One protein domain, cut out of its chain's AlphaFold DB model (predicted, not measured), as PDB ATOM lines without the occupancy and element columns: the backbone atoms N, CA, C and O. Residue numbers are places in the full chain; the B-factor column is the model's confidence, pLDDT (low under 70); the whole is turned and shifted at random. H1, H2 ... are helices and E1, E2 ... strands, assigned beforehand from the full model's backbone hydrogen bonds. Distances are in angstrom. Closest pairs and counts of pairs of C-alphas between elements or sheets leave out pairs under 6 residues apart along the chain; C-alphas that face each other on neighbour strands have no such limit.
ATOM      1  N   ASP A 438     160.063 133.312  60.531       82.75
ATOM      2  CA  ASP A 438     159.957 131.866  60.357       82.75
ATOM      3  C   ASP A 438     159.114 131.283  61.497       82.75
ATOM      4  O   ASP A 438     159.260 131.667  62.651       82.75
ATOM      5  N   GLU A 439     158.332 130.241  61.224       86.50
ATOM      6  CA  GLU A 439     157.538 129.513  62.235       86.50
ATOM      7  C   GLU A 439     158.374 129.097  63.471       86.50
ATOM      8  O   GLU A 439     157.898 129.089  64.603       86.50
ATOM      9  N   LYS A 440     159.678 128.851  63.281       83.75
ATOM     10  CA  LYS A 440     160.626 128.549  64.367       83.75
ATOM     11  C   LYS A 440     160.899 129.724  65.309       83.75
ATOM     12  O   LYS A 440     161.186 129.486  66.481       83.75
ATOM     13  N   SER A 441     160.906 130.963  64.814       81.19
ATOM     14  CA  SER A 441     161.109 132.142  65.663       81.19
ATOM     15  C   SER A 441     159.856 132.428  66.490       81.19
ATOM     16  O   SER A 441     159.988 132.699  67.682       81.19
ATOM     17  N   GLU A 442     158.662 132.230  65.921       85.56
ATOM     18  CA  GLU A 442     157.394 132.290  66.661       85.56
ATOM     19  C   GLU A 442     157.305 131.203  67.746       85.56
ATOM     20  O   GLU A 442     156.938 131.489  68.888       85.56
ATOM     21  N   GLU A 443     157.700 129.960  67.443       88.00
ATOM     22  CA  GLU A 443     157.762 128.882  68.440       88.00
ATOM     23  C   GLU A 443     158.757 129.191  69.568       88.00
ATOM     24  O   GLU A 443     158.464 128.933  70.736       88.00
ATOM     25  N   ALA A 444     159.914 129.779  69.247       84.69
ATOM     26  CA  ALA A 444     160.897 130.192  70.246       84.69
ATOM     27  C   ALA A 444     160.376 131.337  71.131       84.69
ATOM     28  O   ALA A 444     160.576 131.302  72.349       84.69
ATOM     29  N   ALA A 445     159.675 132.316  70.551       83.06
ATOM     30  CA  ALA A 445     159.019 133.390  71.296       83.06
ATOM     31  C   ALA A 445     157.931 132.833  72.227       83.06
ATOM     32  O   ALA A 445     157.886 133.178  73.408       83.06
ATOM     33  N   LYS A 446     157.123 131.882  71.747       88.44
ATOM     34  CA  LYS A 446     156.103 131.194  72.548       88.44
ATOM     35  C   LYS A 446     156.711 130.356  73.676       88.44
ATOM     36  O   LYS A 446     156.198 130.375  74.791       88.44
ATOM     37  N   ALA A 447     157.824 129.670  73.418       86.44
ATOM     38  CA  ALA A 447     158.553 128.920  74.437       86.44
ATOM     39  C   ALA A 447     159.123 129.844  75.524       86.44
ATOM     40  O   ALA A 447     159.062 129.507  76.704       86.44
ATOM     41  N   LEU A 448     159.631 131.027  75.157       81.88
ATOM     42  CA  LEU A 448     160.042 132.051  76.121       81.88
ATOM     43  C   LEU A 448     158.838 132.580  76.914       81.88
ATOM     44  O   LEU A 448     158.905 132.672  78.137       81.88
ATOM     45  N   GLN A 449     157.718 132.862  76.246       86.12
ATOM     46  CA  GLN A 449     156.473 133.295  76.890       86.12
ATOM     47  C   GLN A 449     156.004 132.285  77.950       86.12
ATOM     48  O   GLN A 449     155.603 132.671  79.049       86.12
ATOM     49  N   GLU A 450     156.106 130.990  77.645       88.31
ATOM     50  CA  GLU A 450     155.783 129.897  78.564       88.31
ATOM     51  C   GLU A 450     156.793 129.783  79.718       88.31
ATOM     52  O   GLU A 450     156.384 129.667  80.871       88.31
ATOM     53  N   LEU A 451     158.097 129.886  79.434       84.00
ATOM     54  CA  LEU A 451     159.172 129.793  80.434       84.00
ATOM     55  C   LEU A 451     159.112 130.897  81.489       84.00
ATOM     56  O   LEU A 451     159.370 130.640  82.662       84.00
ATOM     57  N   PHE A 452     158.795 132.120  81.072       80.88
ATOM     58  CA  PHE A 452     158.738 133.268  81.976       80.88
ATOM     59  C   PHE A 452     157.322 133.540  82.504       80.88
ATOM     60  O   PHE A 452     157.169 134.319  83.442       80.88
ATOM     61  N   GLY A 453     156.282 132.929  81.923       86.75
ATOM     62  CA  GLY A 453     154.883 133.147  82.311       86.75
ATOM     63  C   GLY A 453     154.374 134.570  82.045       86.75
ATOM     64  O   GLY A 453     153.325 134.959  82.564       86.75
ATOM     65  N   ILE A 454     155.107 135.358  81.254       84.38
ATOM     66  CA  ILE A 454     154.774 136.743  80.920       84.38
ATOM     67  C   ILE A 454     154.252 136.763  79.490       84.38
ATOM     68  O   ILE A 454     154.915 136.257  78.589       84.38
ATOM     69  N   LYS A 455     153.064 137.339  79.274       83.56
ATOM     70  CA  LYS A 455     152.547 137.537  77.916       83.56
ATOM     71  C   LYS A 455     153.281 138.699  77.238       83.56
ATOM     72  O   LYS A 455     153.650 139.642  77.928       83.56
ATOM     73  N   ASP A 456     153.479 138.607  75.922       83.25
ATOM     74  CA  ASP A 456     154.055 139.676  75.092       83.25
ATOM     75  C   ASP A 456     155.507 140.049  75.472       83.25
ATOM     76  O   ASP A 456     155.859 141.211  75.667       83.25
ATOM     77  N   ILE A 457     156.379 139.034  75.586       84.44
ATOM     78  CA  ILE A 457     157.809 139.204  75.924       84.44
ATOM     79  C   ILE A 457     158.582 140.047  74.905       84.44
ATOM     80  O   ILE A 457     159.603 140.629  75.265       84.44
ATOM     81  N   ASP A 458     158.105 140.162  73.668       79.19
ATOM     82  CA  ASP A 458     158.798 140.888  72.595       79.19
ATOM     83  C   ASP A 458     158.965 142.395  72.896       79.19
ATOM     84  O   ASP A 458     159.907 143.054  72.419       79.19
ATOM     85  N   ASP A 459     158.100 142.920  73.771       84.06
ATOM     86  CA  ASP A 459     158.126 144.294  74.272       84.06
ATOM     87  C   ASP A 459     158.945 144.465  75.558       84.06
ATOM     88  O   ASP A 459     159.048 145.577  76.088       84.06
ATOM     89  N   LEU A 460     159.551 143.396  76.074       87.25
ATOM     90  CA  LEU A 460     160.362 143.415  77.286       87.25
ATOM     91  C   LEU A 460     161.840 143.222  76.938       87.25
ATOM     92  O   LEU A 460     162.237 142.270  76.273       87.25
ATOM     93  N   GLU A 461     162.690 144.112  77.436       86.38
ATOM     94  CA  GLU A 461     164.140 144.003  77.313       86.38
ATOM     95  C   GLU A 461     164.731 143.476  78.634       86.38
ATOM     96  O   GLU A 461     164.414 143.999  79.713       86.38
ATOM     97  N   PRO A 462     165.592 142.439  78.597       89.88
ATOM     98  CA  PRO A 462     166.265 141.955  79.793       89.88
ATOM     99  C   PRO A 462     167.210 143.035  80.323       89.88
ATOM    100  O   PRO A 462     168.069 143.553  79.609       89.88
ATOM    101  N   SER A 463     167.066 143.363  81.602       91.50
ATOM    102  CA  SER A 463     167.864 144.365  82.297       91.50
ATOM    103  C   SER A 463     168.326 143.839  83.653       91.50
ATOM    104  O   SER A 463     167.756 142.910  84.221       91.50
ATOM    105  N   MET A 464     169.388 144.433  84.188       91.50
ATOM    106  CA  MET A 464     169.912 144.102  85.510       91.50
ATOM    107  C   MET A 464     169.486 145.191  86.491       91.50
ATOM    108  O   MET A 464     169.965 146.321  86.410       91.50
ATOM    109  N   SER A 465     168.617 144.854  87.444       90.81
ATOM    110  CA  SER A 465     168.211 145.765  88.519       90.81
ATOM    111  C   SER A 465     168.519 145.128  89.867       90.81
ATOM    112  O   SER A 465     168.093 144.014  90.154       90.81
ATOM    113  N   GLY A 466     169.337 145.799  90.682       91.56
ATOM    114  CA  GLY A 466     169.733 145.280  91.996       91.56
ATOM    115  C   GLY A 466     170.546 143.976  91.960       91.56
ATOM    116  O   GLY A 466     170.570 143.259  92.953       91.56
ATOM    117  N   GLY A 467     171.199 143.654  90.838       92.25
ATOM    118  CA  GLY A 467     171.942 142.397  90.667       92.25
ATOM    119  C   GLY A 467     171.071 141.185  90.312       92.25
ATOM    120  O   GLY A 467     171.614 140.100  90.129       92.25
ATOM    121  N   GLN A 468     169.757 141.369  90.170       92.12
ATOM    122  CA  GLN A 468     168.835 140.361  89.659       92.12
ATOM    123  C   GLN A 468     168.518 140.651  88.186       92.12
ATOM    124  O   GLN A 468     168.488 141.815  87.770       92.12
ATOM    125  N   LEU A 469     168.312 139.592  87.397       86.81
ATOM    126  CA  LEU A 469     167.823 139.707  86.027       86.81
ATOM    127  C   LEU A 469     166.326 140.020  86.072       86.81
ATOM    128  O   LEU A 469     165.550 139.317  86.717       86.81
ATOM    129  N   VAL A 470     165.935 141.101  85.414       93.25
ATOM    130  CA  VAL A 470     164.578 141.632  85.438       93.25
ATOM    131  C   VAL A 470     164.174 141.975  84.011       93.25
ATOM    132  O   VAL A 470     164.957 142.565  83.271       93.25
ATOM    133  N   MET A 471     162.960 141.614  83.612       90.69
ATOM    134  CA  MET A 471     162.419 141.975  82.303       90.69
ATOM    135  C   MET A 471     161.771 143.354  82.421       90.69
ATOM    136  O   MET A 471     160.840 143.539  83.205       90.69
ATOM    137  N   VAL A 472     162.296 144.348  81.705       92.00
ATOM    138  CA  VAL A 472     161.804 145.729  81.763       92.00
ATOM    139  C   VAL A 472     161.118 146.055  80.453       92.00
ATOM    140  O   VAL A 472     161.669 145.814  79.386       92.00
ATOM    141  N   GLU A 473     159.922 146.621  80.527       89.19
ATOM    142  CA  GLU A 473     159.210 147.096  79.347       89.19
ATOM    143  C   GLU A 473     160.068 148.088  78.564       89.19
ATOM    144  O   GLU A 473     160.681 148.998  79.137       89.19
ATOM    145  N   ARG A 474     160.125 147.899  77.244       85.06
ATOM    146  CA  ARG A 474     160.941 148.702  76.341       85.06
ATOM    147  C   ARG A 474     160.657 150.177  76.613       85.06
ATOM    148  O   ARG A 474     159.523 150.650  76.532       85.06
ATOM    149  N   ALA A 475     161.705 150.916  76.976       80.88
ATOM    150  CA  ALA A 475     161.567 152.282  77.480       80.88
ATOM    151  C   ALA A 475     161.042 153.267  76.427       80.88
ATOM    152  O   ALA A 475     160.790 154.422  76.757       80.88
ATOM    153  N   VAL A 476     160.919 152.840  75.172       80.88
ATOM    154  CA  VAL A 476     160.494 153.641  74.033       80.88
ATOM    155  C   VAL A 476     159.266 152.974  73.419       80.88
ATOM    156  O   VAL A 476     159.322 151.787  73.105       80.88
ATOM    157  N   ASP A 477     158.171 153.722  73.286       77.50
ATOM    158  CA  ASP A 477     156.963 153.262  72.597       77.50
ATOM    159  C   ASP A 477     157.201 153.096  71.084       77.50
ATOM    160  O   ASP A 477     158.275 153.404  70.545       77.50
ATOM    161  N   GLU A 478     156.204 152.568  70.376       74.75
ATOM    162  CA  GLU A 478     156.298 152.367  68.932       74.75
ATOM    163  C   GLU A 478     156.543 153.687  68.185       74.75
ATOM    164  O   GLU A 478     157.211 153.694  67.146       74.75
ATOM    165  N   GLU A 479     156.083 154.803  68.750       79.88
ATOM    166  CA  GLU A 479     156.221 156.163  68.242       79.88
ATOM    167  C   GLU A 479     157.580 156.819  68.543       79.88
ATOM    168  O   GLU A 479     157.870 157.898  68.016       79.88
ATOM    169  N   GLY A 480     158.447 156.191  69.342       77.88
ATOM    170  CA  GLY A 480     159.763 156.735  69.683       77.88
ATOM    171  C   GLY A 480     159.797 157.623  70.937       77.88
ATOM    172  O   GLY A 480     160.852 158.178  71.265       77.88
ATOM    173  N   ASN A 481     158.689 157.775  71.657       81.94
ATOM    174  CA  ASN A 481     158.621 158.490  72.925       81.94
ATOM    175  C   ASN A 481     159.039 157.595  74.089       81.94
ATOM    176  O   ASN A 481     158.735 156.407  74.160       81.94
ATOM    177  N   ARG A 482     159.716 158.194  75.068       79.38
ATOM    178  CA  ARG A 482     160.134 157.471  76.268       79.38
ATOM    179  C   ARG A 482     158.959 157.275  77.228       79.38
ATOM    180  O   ARG A 482     158.390 158.266  77.698       79.38
ATOM    181  N   LYS A 483     158.642 156.028  77.585       85.50
ATOM    182  CA  LYS A 483     157.683 155.697  78.650       85.50
ATOM    183  C   LYS A 483     158.243 156.188  79.988       85.50
ATOM    184  O   LYS A 483     159.397 155.935  80.327       85.50
ATOM    185  N   LYS A 484     157.438 156.938  80.751       87.44
ATOM    186  CA  LYS A 484     157.897 157.583  81.999       87.44
ATOM    187  C   LYS A 484     158.162 156.588  83.130       87.44
ATOM    188  O   LYS A 484     159.002 156.881  83.966       87.44
ATOM    189  N   ASN A 485     157.475 155.445  83.130       87.81
ATOM    190  CA  ASN A 485     157.607 154.378  84.121       87.81
ATOM    191  C   ASN A 485     157.422 153.022  83.413       87.81
ATOM    192  O   ASN A 485     156.283 152.563  83.335       87.81
ATOM    193  N   PRO A 486     158.477 152.420  82.834       89.88
ATOM    194  CA  PRO A 486     158.355 151.095  82.230       89.88
ATOM    195  C   PRO A 486     158.001 150.064  83.305       89.88
ATOM    196  O   PRO A 486     158.544 150.122  84.413       89.88
ATOM    197  N   ALA A 487     157.086 149.143  82.999       89.88
ATOM    198  CA  ALA A 487     156.792 148.033  83.897       89.88
ATOM    199  C   ALA A 487     158.041 147.154  84.084       89.88
ATOM    200  O   ALA A 487     158.831 146.952  83.161       89.88
ATOM    201  N   VAL A 488     158.239 146.656  85.303       91.19
ATOM    202  CA  VAL A 488     159.428 145.902  85.707       91.19
ATOM    203  C   VAL A 488     158.964 144.557  86.258       91.19
ATOM    204  O   VAL A 488     158.309 144.514  87.300       91.19
ATOM    205  N   TYR A 489     159.297 143.469  85.567       90.12
ATOM    206  CA  TYR A 489     158.893 142.108  85.910       90.12
ATOM    207  C   TYR A 489     160.090 141.325  86.443       90.12
ATOM    208  O   TYR A 489     161.060 141.068  85.728       90.12
ATOM    209  N   ILE A 490     160.031 140.964  87.723       88.06
ATOM    210  CA  ILE A 490     161.070 140.163  88.372       88.06
ATOM    211  C   ILE A 490     160.926 138.722  87.888       88.06
ATOM    212  O   ILE A 490     159.873 138.115  88.069       88.06
ATOM    213  N   VAL A 491     161.986 138.185  87.286       80.12
ATOM    214  CA  VAL A 491     162.069 136.764  86.944       80.12
ATOM    215  C   VAL A 491     162.392 136.007  88.233       80.12
ATOM    216  O   VAL A 491     163.449 136.240  88.835       80.12
TER     217      VAL A 491
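This is residues 438 to 491 of the 492 residues of an uncharacterized protein of Oidiodendron maius Zn (UniProt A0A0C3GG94). A single helix, H1, is set off to one side of a small antiparallel sheet of three strands, and a long loop, residues 474 to 487, runs out from E2 and folds back to E3. The first part of H1 sticks out: residues 438 to 444, of which 439 to 444 belong to H1, stand free. The printed part has 54 residues, with one named helix and three named strands in the order H1 E1 E2 E3; the class is mixed, helices and strands. The sheet's order is E1 - E2 - E3. The whole is flat, spanning 34 by 30 by 14 A, and only just loose, close to compact, with a radius of gyration of the C-alphas of 12.3 A.

Start at H1, residues 439 to 452, where each O i to N i+4 pair is within hydrogen-bond range. Go on to E1, residues 460 to 465, E2, residues 468 to 473, and E3, residues 488 to 490: they form a meander, each strand the antiparallel neighbour of the one before. H1 is not on this sheet, with 3 pairs of C-alphas within 10 A, and it is apart from E2 and E3. In the hairpin of E1 and E2, at 142 degrees, look at N 461 and O 472, 2.8 A apart and within hydrogen-bond range. In the hairpin of E2 and E3, at 146 degrees, look at N 489 and O 471, also 2.8 A apart and within that range; C-alphas 472 and 488 face each other at 4.6 A. E1 and E3 are edge strands.

Find C-alpha 439 at (157.538, 129.513, 62.235); from there H1 runs 20.1 A to C-alpha 452. E1 begins at C-alpha 460, (160.362, 143.415, 77.286), and is 13.9 A long; E2 is 15.6 A long. E3, 6.5 A long, ends at C-alpha 490, (161.070, 140.163, 88.372).

The two C-alphas farthest apart, those of Glu 439 and Gly 466, are 35.8 A apart. The link from E2 to E3 is long, that from H1 to E1 short and that from E1 to E2 tight. The printed part has no cut, and no printed residue is under 70 in pLDDT.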